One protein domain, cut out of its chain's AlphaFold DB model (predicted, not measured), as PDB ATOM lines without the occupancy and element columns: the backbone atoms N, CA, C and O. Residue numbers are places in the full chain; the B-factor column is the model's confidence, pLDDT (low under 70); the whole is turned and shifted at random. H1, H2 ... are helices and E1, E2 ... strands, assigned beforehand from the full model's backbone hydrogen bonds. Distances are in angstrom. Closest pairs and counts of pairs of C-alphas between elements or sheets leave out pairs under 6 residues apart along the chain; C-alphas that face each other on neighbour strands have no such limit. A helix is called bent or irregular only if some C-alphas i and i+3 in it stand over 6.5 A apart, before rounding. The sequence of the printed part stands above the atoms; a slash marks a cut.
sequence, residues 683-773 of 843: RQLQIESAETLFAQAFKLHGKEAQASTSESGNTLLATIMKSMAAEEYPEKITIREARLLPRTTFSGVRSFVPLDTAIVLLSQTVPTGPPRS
ATOM      1  N   ARG A 683     -21.635 -16.083  36.873       95.42
ATOM      2  CA  ARG A 683     -22.841 -15.271  37.088       95.42
ATOM      3  C   ARG A 683     -23.812 -15.343  35.906       95.42
ATOM      4  O   ARG A 683     -25.015 -15.423  36.137       95.42
ATOM      5  N   GLN A 684     -23.328 -15.338  34.661       94.80
ATOM      6  CA  GLN A 684     -24.197 -15.506  33.488       94.80
ATOM      7  C   GLN A 684     -24.838 -16.898  33.453       94.80
ATOM      8  O   GLN A 684     -26.042 -16.998  33.212       94.80
ATOM      9  N   LEU A 685     -24.080 -17.961  33.745       95.59
ATOM     10  CA  LEU A 685     -24.607 -19.326  33.753       95.59
ATOM     11  C   LEU A 685     -25.667 -19.498  34.847       95.59
ATOM     12  O   LEU A 685     -26.706 -20.096  34.586       95.59
ATOM     13  N   GLN A 686     -25.463 -18.912  36.032       95.94
ATOM     14  CA  GLN A 686     -26.462 -18.901  37.106       95.94
ATOM     15  C   GLN A 686     -27.760 -18.182  36.693       95.94
ATOM     16  O   GLN A 686     -28.845 -18.696  36.952       95.94
ATOM     17  N   ILE A 687     -27.668 -17.025  36.020       94.40
ATOM     18  CA  ILE A 687     -28.839 -16.260  35.551       94.40
ATOM     19  C   ILE A 687     -29.630 -17.046  34.496       94.40
ATOM     20  O   ILE A 687     -30.837 -17.219  34.642       94.40
ATOM     21  N   GLU A 688     -28.968 -17.547  33.451       94.85
ATOM     22  CA  GLU A 688     -29.638 -18.290  32.371       94.85
ATOM     23  C   GLU A 688     -30.187 -19.647  32.880       94.85
ATOM     24  O   GLU A 688     -31.224 -20.122  32.407       94.85
ATOM     25  N   SER A 689     -29.564 -20.242  33.910       95.21
ATOM     26  CA  SER A 689     -30.100 -21.420  34.612       95.21
ATOM     27  C   SER A 689     -31.349 -21.095  35.423       95.21
ATOM     28  O   SER A 689     -32.328 -21.827  35.328       95.21
ATOM     29  N   ALA A 690     -31.360 -19.984  36.168       95.52
ATOM     30  CA  ALA A 690     -32.538 -19.549  36.914       95.52
ATOM     31  C   ALA A 690     -33.726 -19.237  35.981       95.52
ATOM     32  O   ALA A 690     -34.853 -19.613  36.288       95.52
ATOM     33  N   GLU A 691     -33.482 -18.628  34.815       94.47
ATOM     34  CA  GLU A 691     -34.515 -18.401  33.787       94.47
ATOM     35  C   GLU A 691     -35.063 -19.724  33.219       94.47
ATOM     36  O   GLU A 691     -36.270 -19.875  33.026       94.47
ATOM     37  N   THR A 692     -34.187 -20.711  33.000       93.73
ATOM     38  CA  THR A 692     -34.580 -22.045  32.512       93.73
ATOM     39  C   THR A 692     -35.389 -22.814  33.567       93.73
ATOM     40  O   THR A 692     -36.419 -23.404  33.236       93.73
ATOM     41  N   LEU A 693     -34.984 -22.749  34.841       94.99
ATOM     42  CA  LEU A 693     -35.737 -23.297  35.977       94.99
ATOM     43  C   LEU A 693     -37.106 -22.623  36.114       94.99
ATOM     44  O   LEU A 693     -38.107 -23.316  36.260       94.99
ATOM     45  N   PHE A 694     -37.183 -21.295  35.983       95.17
ATOM     46  CA  PHE A 694     -38.459 -20.578  36.015       95.17
ATOM     47  C   PHE A 694     -39.389 -20.986  34.867       95.17
ATOM     48  O   PHE A 694     -40.586 -21.158  35.081       95.17
ATOM     49  N   ALA A 695     -38.867 -21.190  33.654       93.49
ATOM     50  CA  ALA A 695     -39.673 -21.683  32.539       93.49
ATOM     51  C   ALA A 695     -40.241 -23.094  32.803       93.49
ATOM     52  O   ALA A 695     -41.376 -23.377  32.415       93.49
ATOM     53  N   GLN A 696     -39.491 -23.958  33.498       93.06
ATOM     54  CA  GLN A 696     -39.970 -25.266  33.951       93.06
ATOM     55  C   GLN A 696     -41.020 -25.134  35.070       93.06
ATOM     56  O   GLN A 696     -42.105 -25.700  34.940       93.06
ATOM     57  N   ALA A 697     -40.744 -24.340  36.109       94.96
ATOM     58  CA  ALA A 697     -41.661 -24.060  37.216       94.96
ATOM     59  C   ALA A 697     -43.005 -23.511  36.716       94.96
ATOM     60  O   ALA A 697     -44.067 -24.010  37.072       94.96
ATOM     61  N   PHE A 698     -42.963 -22.531  35.808       94.51
ATOM     62  CA  PHE A 698     -44.146 -21.934  35.194       94.51
ATOM     63  C   PHE A 698     -44.936 -22.938  34.342       94.51
ATOM     64  O   PHE A 698     -46.163 -22.880  34.305       94.51
ATOM     65  N   LYS A 699     -44.260 -23.872  33.659       93.88
ATOM     66  CA  LYS A 699     -44.927 -24.914  32.866       93.88
ATOM     67  C   LYS A 699     -45.692 -25.911  33.745       93.88
ATOM     68  O   LYS A 699     -46.746 -26.370  33.315       93.88
ATOM     69  N   LEU A 700     -45.149 -26.255  34.914       93.32
ATOM     70  CA  LEU A 700     -45.757 -27.191  35.864       93.32
ATOM     71  C   LEU A 700     -46.838 -26.492  36.704       93.32
ATOM     72  O   LEU A 700     -48.013 -26.816  36.590       93.32
ATOM     73  N   HIS A 701     -46.446 -25.456  37.449       94.26
ATOM     74  CA  HIS A 701     -47.240 -24.847  38.524       94.26
ATOM     75  C   HIS A 701     -47.822 -23.475  38.181       94.26
ATOM     76  O   HIS A 701     -48.600 -22.917  38.951       94.26
ATOM     77  N   GLY A 702     -47.464 -22.893  37.029       90.27
ATOM     78  CA  GLY A 702     -47.817 -21.510  36.689       90.27
ATOM     79  C   GLY A 702     -49.323 -21.240  36.670       90.27
ATOM     80  O   GLY A 702     -49.749 -20.199  37.159       90.27
ATOM     81  N   LYS A 703     -50.133 -22.186  36.169       88.62
ATOM     82  CA  LYS A 703     -51.604 -22.069  36.165       88.62
ATOM     83  C   LYS A 703     -52.196 -22.115  37.575       88.62
ATOM     84  O   LYS A 703     -53.092 -21.337  37.880       88.62
ATOM     85  N   GLU A 704     -51.710 -23.030  38.409       89.58
ATOM     86  CA  GLU A 704     -52.229 -23.257  39.761       89.58
ATOM     87  C   GLU A 704     -51.853 -22.097  40.684       89.58
ATOM     88  O   GLU A 704     -52.722 -21.524  41.334       89.58
ATOM     89  N   ALA A 705     -50.596 -21.648  40.631       87.57
ATOM     90  CA  ALA A 705     -50.131 -20.467  41.350       87.57
ATOM     91  C   ALA A 705     -50.871 -19.183  40.924       87.57
ATOM     92  O   ALA A 705     -51.211 -18.359  41.767       87.57
ATOM     93  N   GLN A 706     -51.169 -19.013  39.629       86.20
ATOM     94  CA  GLN A 706     -51.983 -17.891  39.133       86.20
ATOM     95  C   GLN A 706     -53.460 -17.965  39.556       86.20
ATOM     96  O   GLN A 706     -54.140 -16.943  39.534       86.20
ATOM     97  N   ALA A 707     -53.962 -19.145  39.928       86.18
ATOM     98  CA  ALA A 707     -55.302 -19.314  40.484       86.18
ATOM     99  C   ALA A 707     -55.330 -19.169  42.018       86.18
ATOM    100  O   ALA A 707     -56.355 -18.777  42.570       86.18
ATOM    101  N   SER A 708     -54.223 -19.469  42.711       82.38
ATOM    102  CA  SER A 708     -54.148 -19.464  44.178       82.38
ATOM    103  C   SER A 708     -53.794 -18.109  44.802       82.38
ATOM    104  O   SER A 708     -54.009 -17.933  45.998       82.38
ATOM    105  N   THR A 709     -53.226 -17.164  44.045       80.74
ATOM    106  CA  THR A 709     -52.885 -15.818  44.542       80.74
ATOM    107  C   THR A 709     -53.253 -14.723  43.539       80.74
ATOM    108  O   THR A 709     -53.142 -14.903  42.328       80.74
ATOM    109  N   SER A 710     -53.680 -13.564  44.049       78.55
ATOM    110  CA  SER A 710     -53.919 -12.336  43.272       78.55
ATOM    111  C   SER A 710     -52.649 -11.494  43.065       78.55
ATOM    112  O   SER A 710     -52.701 -10.412  42.477       78.55
ATOM    113  N   GLU A 711     -51.506 -11.965  43.563       81.11
ATOM    114  CA  GLU A 711     -50.218 -11.286  43.456       81.11
ATOM    115  C   GLU A 711     -49.657 -11.287  42.025       81.11
ATOM    116  O   GLU A 711     -50.000 -12.108  41.177       81.11
ATOM    117  N   SER A 712     -48.729 -10.369  41.756       82.87
ATOM    118  CA  SER A 712     -48.060 -10.240  40.456       82.87
ATOM    119  C   SER A 712     -46.559  -9.969  40.611       82.87
ATOM    120  O   SER A 712     -46.046  -9.802  41.722       82.87
ATOM    121  N   GLY A 713     -45.826  -9.963  39.496       88.34
ATOM    122  CA  GLY A 713     -44.392  -9.686  39.471       88.34
ATOM    123  C   GLY A 713     -43.567 -10.640  40.345       88.34
ATOM    124  O   GLY A 713     -43.657 -11.859  40.211       88.34
ATOM    125  N   ASN A 714     -42.735 -10.077  41.228       90.82
ATOM    126  CA  ASN A 714     -41.756 -10.836  42.012       90.82
ATOM    127  C   ASN A 714     -42.383 -11.788  43.046       90.82
ATOM    128  O   ASN A 714     -41.781 -12.822  43.331       90.82
ATOM    129  N   THR A 715     -43.563 -11.483  43.595       90.90
ATOM    130  CA  THR A 715     -44.189 -12.357  44.603       90.90
ATOM    131  C   THR A 715     -44.793 -13.592  43.946       90.90
ATOM    132  O   THR A 715     -44.448 -14.708  44.324       90.90
ATOM    133  N   LEU A 716     -45.549 -13.412  42.855       92.41
ATOM    134  CA  LEU A 716     -46.034 -14.523  42.026       92.41
ATOM    135  C   LEU A 716     -44.876 -15.368  41.462       92.41
ATOM    136  O   LEU A 716     -44.972 -16.592  41.427       92.41
ATOM    137  N   LEU A 717     -43.755 -14.740  41.082       93.21
ATOM    138  CA  LEU A 717     -42.534 -15.458  40.702       93.21
ATOM    139  C   LEU A 717     -42.030 -16.364  41.830       93.21
ATOM    140  O   LEU A 717     -41.725 -17.530  41.585       93.21
ATOM    141  N   ALA A 718     -41.926 -15.833  43.051       94.00
ATOM    142  CA  ALA A 718     -41.465 -16.594  44.205       94.00
ATOM    143  C   ALA A 718     -42.427 -17.743  44.544       94.00
ATOM    144  O   ALA A 718     -41.955 -18.837  44.836       94.00
ATOM    145  N   THR A 719     -43.741 -17.525  44.444       93.36
ATOM    146  CA  THR A 719     -44.771 -18.560  44.628       93.36
ATOM    147  C   THR A 719     -44.608 -19.688  43.606       93.36
ATOM    148  O   THR A 719     -44.404 -20.827  44.008       93.36
ATOM    149  N   ILE A 720     -44.560 -19.375  42.303       94.50
ATOM    150  CA  ILE A 720     -44.367 -20.366  41.222       94.50
ATOM    151  C   ILE A 720     -43.085 -21.189  41.419       94.50
ATOM    152  O   ILE A 720     -43.091 -22.403  41.229       94.50
ATOM    153  N   MET A 721     -41.981 -20.543  41.808       95.14
ATOM    154  CA  MET A 721     -40.711 -21.230  42.063       95.14
ATOM    155  C   MET A 721     -40.772 -22.124  43.310       95.14
ATOM    156  O   MET A 721     -40.210 -23.215  43.298       95.14
ATOM    157  N   LYS A 722     -41.452 -21.686  44.378       94.93
ATOM    158  CA  LYS A 722     -41.604 -22.448  45.630       94.93
ATOM    159  C   LYS A 722     -42.599 -23.605  45.533       94.93
ATOM    160  O   LYS A 722     -42.517 -24.508  46.356       94.93
ATOM    161  N   SER A 723     -43.489 -23.604  44.540       93.39
ATOM    162  CA  SER A 723     -44.349 -24.752  44.226       93.39
ATOM    163  C   SER A 723     -43.581 -25.953  43.660       93.39
ATOM    164  O   SER A 723     -44.122 -27.053  43.678       93.39
ATOM    165  N   MET A 724     -42.343 -25.776  43.171       91.46
ATOM    166  CA  MET A 724     -41.549 -26.901  42.668       91.46
ATOM    167  C   MET A 724     -41.206 -27.894  43.783       91.46
ATOM    168  O   MET A 724     -40.531 -27.543  44.754       91.46
ATOM    169  N   ALA A 725     -41.598 -29.152  43.595       90.43
ATOM    170  CA  ALA A 725     -41.226 -30.242  44.487       90.43
ATOM    171  C   ALA A 725     -39.722 -30.564  44.388       90.43
ATOM    172  O   ALA A 725     -39.030 -30.200  43.426       90.43
ATOM    173  N   ALA A 726     -39.188 -31.268  45.388       87.66
ATOM    174  CA  ALA A 726     -37.758 -31.556  45.456       87.66
ATOM    175  C   ALA A 726     -37.285 -32.425  44.278       87.66
ATOM    176  O   ALA A 726     -36.150 -32.262  43.832       87.66
ATOM    177  N   GLU A 727     -38.151 -33.297  43.769       89.93
ATOM    178  CA  GLU A 727     -37.935 -34.248  42.678       89.93
ATOM    179  C   GLU A 727     -38.013 -33.571  41.300       89.93
ATOM    180  O   GLU A 727     -37.365 -34.007  40.350       89.93
ATOM    181  N   GLU A 728     -38.776 -32.481  41.193       91.87
ATOM    182  CA  GLU A 728     -38.935 -31.706  39.958       91.87
ATOM    183  C   GLU A 728     -37.729 -30.808  39.674       91.87
ATOM    184  O   GLU A 728     -37.472 -30.456  38.521       91.87
ATOM    185  N   TYR A 729     -36.985 -30.419  40.714       93.29
ATOM    186  CA  TYR A 729     -35.777 -29.619  40.561       93.29
ATOM    187  C   TYR A 729     -34.666 -30.477  39.908       93.29
ATOM    188  O   TYR A 729     -34.152 -31.405  40.545       93.29
ATOM    189  N   PRO A 730     -34.242 -30.172  38.666       93.80
ATOM    190  CA  PRO A 730     -33.386 -31.057  37.884       93.80
ATOM    191  C   PRO A 730     -31.941 -31.079  38.393       93.80
ATOM    192  O   PRO A 730     -31.361 -30.045  38.714       93.80
ATOM    193  N   GLU A 731     -31.317 -32.258  38.381       93.52
ATOM    194  CA  GLU A 731     -29.888 -32.409  38.703       93.52
ATOM    195  C   GLU A 731     -28.967 -31.990  37.539       93.52
ATOM    196  O   GLU A 731     -27.816 -31.608  37.750       93.52
ATOM    197  N   LYS A 732     -29.485 -32.010  36.304       94.86
ATOM    198  CA  LYS A 732     -28.793 -31.593  35.077       94.86
ATOM    199  C   LYS A 732     -29.688 -30.672  34.253       94.86
ATOM    200  O   LYS A 732     -30.850 -30.995  34.022       94.86
ATOM    201  N   ILE A 733     -29.151 -29.549  33.775       95.78
ATOM    202  CA  ILE A 733     -29.901 -28.538  33.012       95.78
ATOM    203  C   ILE A 733     -29.239 -28.272  31.659       95.78
ATOM    204  O   ILE A 733     -28.017 -28.330  31.537       95.78
ATOM    205  N   THR A 734     -30.042 -27.975  30.631       96.36
ATOM    206  CA  THR A 734     -29.549 -27.573  29.301       96.36
ATOM    207  C   THR A 734     -30.015 -26.167  28.958       96.36
ATOM    208  O   THR A 734     -31.193 -25.936  28.690       96.36
ATOM    209  N   ILE A 735     -29.063 -25.246  28.880       94.30
ATOM    210  CA  ILE A 735     -29.263 -23.868  28.444       94.30
ATOM    211  C   ILE A 735     -29.219 -23.843  26.911       94.30
ATOM    212  O   ILE A 735     -28.179 -24.126  26.312       94.30
ATOM    213  N   ARG A 736     -30.360 -23.552  26.266       88.29
ATOM    214  CA  ARG A 736     -30.509 -23.599  24.795       88.29
ATOM    215  C   ARG A 736     -30.290 -22.247  24.106       88.29
ATOM    216  O   ARG A 736     -29.440 -22.158  23.229       88.29
ATOM    217  N   GLU A 737     -31.038 -21.213  24.500       79.53
ATOM    218  CA  GLU A 737     -31.091 -19.906  23.814       79.53
ATOM    219  C   GLU A 737     -30.567 -18.735  24.675       79.53
ATOM    220  O   GLU A 737     -31.197 -17.675  24.757       79.53
ATOM    221  N   ALA A 738     -29.416 -18.910  25.331       84.03
ATOM    222  CA  ALA A 738     -28.833 -17.861  26.169       84.03
ATOM    223  C   ALA A 738     -28.446 -16.596  25.380       84.03
ATOM    224  O   ALA A 738     -28.073 -16.625  24.196       84.03
ATOM    225  N   ARG A 739     -28.472 -15.447  26.067       82.28
ATOM    226  CA  ARG A 739     -28.123 -14.152  25.455       82.28
ATOM    227  C   ARG A 739     -26.640 -14.030  25.129       82.28
ATOM    228  O   ARG A 739     -26.297 -13.466  24.095       82.28
ATOM    229  N   LEU A 740     -25.777 -14.528  26.015       89.37
ATOM    230  CA  LEU A 740     -24.324 -14.294  25.976       89.37
ATOM    231  C   LEU A 740     -23.489 -15.583  26.052       89.37
ATOM    232  O   LEU A 740     -22.270 -15.519  25.903       89.37
ATOM    233  N   LEU A 741     -24.133 -16.737  26.254       93.65
ATOM    234  CA  LEU A 741     -23.488 -18.044  26.374       93.65
ATOM    235  C   LEU A 741     -23.835 -18.959  25.184       93.65
ATOM    236  O   LEU A 741     -24.919 -18.822  24.610       93.65
ATOM    237  N   PRO A 742     -22.942 -19.893  24.815       94.81
ATOM    238  CA  PRO A 742     -23.248 -20.996  23.907       94.81
ATOM    239  C   PRO A 742     -24.246 -21.989  24.513       94.81
ATOM    240  O   PRO A 742     -24.431 -22.049  25.734       94.81
ATOM    241  N   ARG A 743     -24.836 -22.839  23.660       95.97
ATOM    242  CA  ARG A 743     -25.676 -23.965  24.103       95.97
ATOM    243  C   ARG A 743     -24.855 -24.869  25.026       95.97
ATOM    244  O   ARG A 743     -23.827 -25.388  24.599       95.97
ATOM    245  N   THR A 744     -25.302 -25.058  26.265       97.11
ATOM    246  CA  THR A 744     -24.507 -25.687  27.336       97.11
ATOM    247  C   THR A 744     -25.374 -26.618  28.174       97.11
ATOM    248  O   THR A 744     -26.476 -26.233  28.558       97.11
ATOM    249  N   THR A 745     -24.883 -27.818  28.483       97.27
ATOM    250  CA  THR A 745     -25.499 -28.730  29.460       97.27
ATOM    251  C   THR A 745     -24.533 -28.938  30.621       97.27
ATOM    252  O   THR A 745     -23.332 -29.031  30.387       97.27
ATOM    253  N   PHE A 746     -25.035 -28.985  31.858       97.59
ATOM    254  CA  PHE A 746     -24.207 -29.288  33.031       97.59
ATOM    255  C   PHE A 746     -25.004 -29.902  34.191       97.59
ATOM    256  O   PHE A 746     -26.219 -29.701  34.279       97.59
ATOM    257  N   SER A 747     -24.322 -30.642  35.072       97.18
ATOM    258  CA  SER A 747     -24.874 -31.257  36.296       97.18
ATOM    259  C   SER A 747     -24.444 -30.547  37.590       97.18
ATOM    260  O   SER A 747     -23.593 -29.655  37.573       97.18
ATOM    261  N   GLY A 748     -25.035 -30.912  38.732       96.08
ATOM    262  CA  GLY A 748     -24.813 -30.241  40.017       96.08
ATOM    263  C   GLY A 748     -25.669 -28.985  40.201       96.08
ATOM    264  O   GLY A 748     -25.336 -28.136  41.031       96.08
ATOM    265  N   VAL A 749     -26.754 -28.837  39.433       96.22
ATOM    266  CA  VAL A 749     -27.543 -27.592  39.314       96.22
ATOM    267  C   VAL A 749     -28.052 -27.106  40.672       96.22
ATOM    268  O   VAL A 749     -27.907 -25.926  40.988       96.22
ATOM    269  N   ARG A 750     -28.549 -28.018  41.520       94.43
ATOM    270  CA  ARG A 750     -29.059 -27.696  42.866       94.43
ATOM    271  C   ARG A 750     -27.986 -27.110  43.784       94.43
ATOM    272  O   ARG A 750     -28.285 -26.230  44.584       94.43
ATOM    273  N   SER A 751     -26.740 -27.571  43.648       95.08
ATOM    274  CA  SER A 751     -25.592 -27.026  44.389       95.08
ATOM    275  C   SER A 751     -25.113 -25.680  43.833       95.08
ATOM    276  O   SER A 751     -24.582 -24.859  44.575       95.08
ATOM    277  N   PHE A 752     -25.326 -25.439  42.535       96.64
ATOM    278  CA  PHE A 752     -24.840 -24.261  41.817       96.64
ATOM    279  C   PHE A 752     -25.785 -23.051  41.894       96.64
ATOM    280  O   PHE A 752     -25.327 -21.905  41.967       96.64
ATOM    281  N   VAL A 753     -27.100 -23.303  41.873       95.83
ATOM    282  CA  VAL A 753     -28.163 -22.292  42.000       95.83
ATOM    283  C   VAL A 753     -29.285 -22.803  42.921       95.83
ATOM    284  O   VAL A 753     -30.373 -23.123  42.438       95.83
ATOM    285  N   PRO A 754     -29.072 -22.873  44.251       95.49
ATOM    286  CA  PRO A 754     -30.125 -23.241  45.202       95.49
ATOM    287  C   PRO A 754     -31.418 -22.441  44.980       95.49
ATOM    288  O   PRO A 754     -31.359 -21.297  44.528       95.49
ATOM    289  N   LEU A 755     -32.584 -23.008  45.310       95.13
ATOM    290  CA  LEU A 755     -33.891 -22.430  44.956       95.13
ATOM    291  C   LEU A 755     -34.041 -20.952  45.368       95.13
ATOM    292  O   LEU A 755     -34.397 -20.116  44.537       95.13
ATOM    293  N   ASP A 756     -33.675 -20.604  46.603       94.61
ATOM    294  CA  ASP A 756     -33.705 -19.214  47.080       94.61
ATOM    295  C   ASP A 756     -32.743 -18.306  46.300       94.61
ATOM    296  O   ASP A 756     -33.063 -17.158  45.998       94.61
ATOM    297  N   THR A 757     -31.585 -18.835  45.890       95.55
ATOM    298  CA  THR A 757     -30.640 -18.114  45.023       95.55
ATOM    299  C   THR A 757     -31.242 -17.883  43.637       95.55
ATOM    300  O   THR A 757     -31.099 -16.786  43.106       95.55
ATOM    301  N   ALA A 758     -31.970 -18.849  43.064       95.87
ATOM    302  CA  ALA A 758     -32.686 -18.657  41.801       95.87
ATOM    303  C   ALA A 758     -33.747 -17.544  41.914       95.87
ATOM    304  O   ALA A 758     -33.788 -16.651  41.071       95.87
ATOM    305  N   ILE A 759     -34.550 -17.537  42.985       95.91
ATOM    306  CA  ILE A 759     -35.576 -16.508  43.240       95.91
ATOM    307  C   ILE A 759     -34.940 -15.113  43.400       95.91
ATOM    308  O   ILE A 759     -35.396 -14.137  42.793       95.91
ATOM    309  N   VAL A 760     -33.840 -15.006  44.155       95.63
ATOM    310  CA  VAL A 760     -33.095 -13.746  44.321       95.63
ATOM    311  C   VAL A 760     -32.473 -13.285  42.994       95.63
ATOM    312  O   VAL A 760     -32.593 -12.116  42.635       95.63
ATOM    313  N   LEU A 761     -31.876 -14.186  42.207       94.82
ATOM    314  CA  LEU A 761     -31.318 -13.859  40.888       94.82
ATOM    315  C   LEU A 761     -32.384 -13.349  39.913       94.82
ATOM    316  O   LEU A 761     -32.150 -12.369  39.204       94.82
ATOM    317  N   LEU A 762     -33.552 -13.990  39.873       94.86
ATOM    318  CA  LEU A 762     -34.643 -13.600  38.981       94.86
ATOM    319  C   LEU A 762     -35.258 -12.259  39.390       94.86
ATOM    320  O   LEU A 762     -35.453 -11.399  38.533       94.86
ATOM    321  N   SER A 763     -35.496 -12.034  40.684       92.76
ATOM    322  CA  SER A 763     -36.033 -10.754  41.177       92.76
ATOM    323  C   SER A 763     -35.077  -9.567  40.974       92.76
ATOM    324  O   SER A 763     -35.540  -8.435  40.842       92.76
ATOM    325  N   GLN A 764     -33.763  -9.816  40.885       91.65
ATOM    326  CA  GLN A 764     -32.723  -8.812  40.613       91.65
ATOM    327  C   GLN A 764     -32.375  -8.626  39.124       91.65
ATOM    328  O   GLN A 764     -31.552  -7.770  38.795       91.65
ATOM    329  N   THR A 765     -32.933  -9.422  38.206       90.95
ATOM    330  CA  THR A 765     -32.582  -9.364  36.774       90.95
ATOM    331  C   THR A 765     -33.790  -9.080  35.896       90.95
ATOM    332  O   THR A 765     -34.860  -9.656  36.077       90.95
ATOM    333  N   VAL A 766     -33.613  -8.224  34.886       88.26
ATOM    334  CA  VAL A 766     -34.674  -7.881  33.922       88.26
ATOM    335  C   VAL A 766     -35.150  -9.140  33.173       88.26
ATOM    336  O   VAL A 766     -34.290  -9.861  32.652       88.26
ATOM    337  N   PRO A 767     -36.476  -9.396  33.077       85.57
ATOM    338  CA  PRO A 767     -37.042 -10.513  32.321       85.57
ATOM    339  C   PRO A 767     -36.474 -10.643  30.905       85.57
ATOM    340  O   PRO A 767     -36.520  -9.705  30.111       85.57
ATOM    341  N   THR A 768     -35.955 -11.828  30.580       76.98
ATOM    342  CA  THR A 768     -35.422 -12.153  29.243       76.98
ATOM    343  C   THR A 768     -36.500 -12.317  28.171       76.98
ATOM    344  O   THR A 768     -36.232 -12.081  26.991       76.98
ATOM    345  N   GLY A 769     -37.707 -12.716  28.575       82.77
ATOM    346  CA  GLY A 769     -38.864 -12.941  27.714       82.77
ATOM    347  C   GLY A 769     -39.950 -13.756  28.428       82.77
ATOM    348  O   GLY A 769     -39.890 -13.927  29.651       82.77
ATOM    349  N   PRO A 770     -40.952 -14.263  27.691       84.49
ATOM    350  CA  PRO A 770     -41.937 -15.192  28.231       84.49
ATOM    351  C   PRO A 770     -41.280 -16.513  28.685       84.49
ATOM    352  O   PRO A 770     -40.329 -16.955  28.042       84.49
ATOM    353  N   PRO A 771     -41.782 -17.170  29.748       90.69
ATOM    354  CA  PRO A 771     -42.975 -16.791  30.502       90.69
ATOM    355  C   PRO A 771     -42.746 -15.669  31.526       90.69
ATOM    356  O   PRO A 771     -43.714 -15.032  31.932       90.69
ATOM    357  N   ARG A 772     -41.503 -15.361  31.925       91.09
ATOM    358  CA  ARG A 772     -41.248 -14.430  33.040       91.09
ATOM    359  C   ARG A 772     -41.733 -13.008  32.775       91.09
ATOM    360  O   ARG A 772     -42.270 -12.371  33.675       91.09
ATOM    361  N   SER A 773     -41.622 -12.527  31.538       89.40
ATOM    362  CA  SER A 773     -42.154 -11.215  31.154       89.40
ATOM    363  C   SER A 773     -43.684 -11.120  31.232       89.40
ATOM    364  O   SER A 773     -44.202 -10.013  31.193       89.40
TER     365      SER A 773
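AT A GLANCE: This is residues 683 to 773 of the 843 residues of the protein "ATP/GTP-binding protein-like 5" of Leishmania infantum (UniProt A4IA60). A small antiparallel hairpin, E1 and E2, packs on the first part of the long, kinked helix H1. H2 and H4, side by side, cross H1, which makes the long axis. The 91 printed residues, mostly helix, run H1 H2 E1 E2 H3 H4, compact with a radius of gyration of the C-alphas of 12.4 A, spanning 37 by 27 by 19 A.

IN THESE COORDINATES: E1 is residues 732 to 735, E2 743 to 747. H1, 683 to 708, 32.4 A, begins at C-alpha 683 (-22.841, -15.271, 37.088); it is irregular, C-alphas 700 and 703 being 7.8 A apart, with a kink of 70 degrees near 701. H2 is 713 to 722, H3 749 to 752; H4, 755 to 763, ends at C-alpha 763 (-36.033, -10.754, 41.177).

HOW THE PARTS SIT: In the hairpin E1 and E2, N 735 and O 744 are 2.8 A apart. H1 touches H4 about perpendicular, 86 degrees, closest C-alphas Ala 690 and Ala 758, 5.0 A. Every O i to N i+4 pair is within hydrogen-bond range in H2 and H4, 20 of 22 in H1; H3 is too short.

THE WHOLE: The printed part has no cut, no long link and no residue under pLDDT 70.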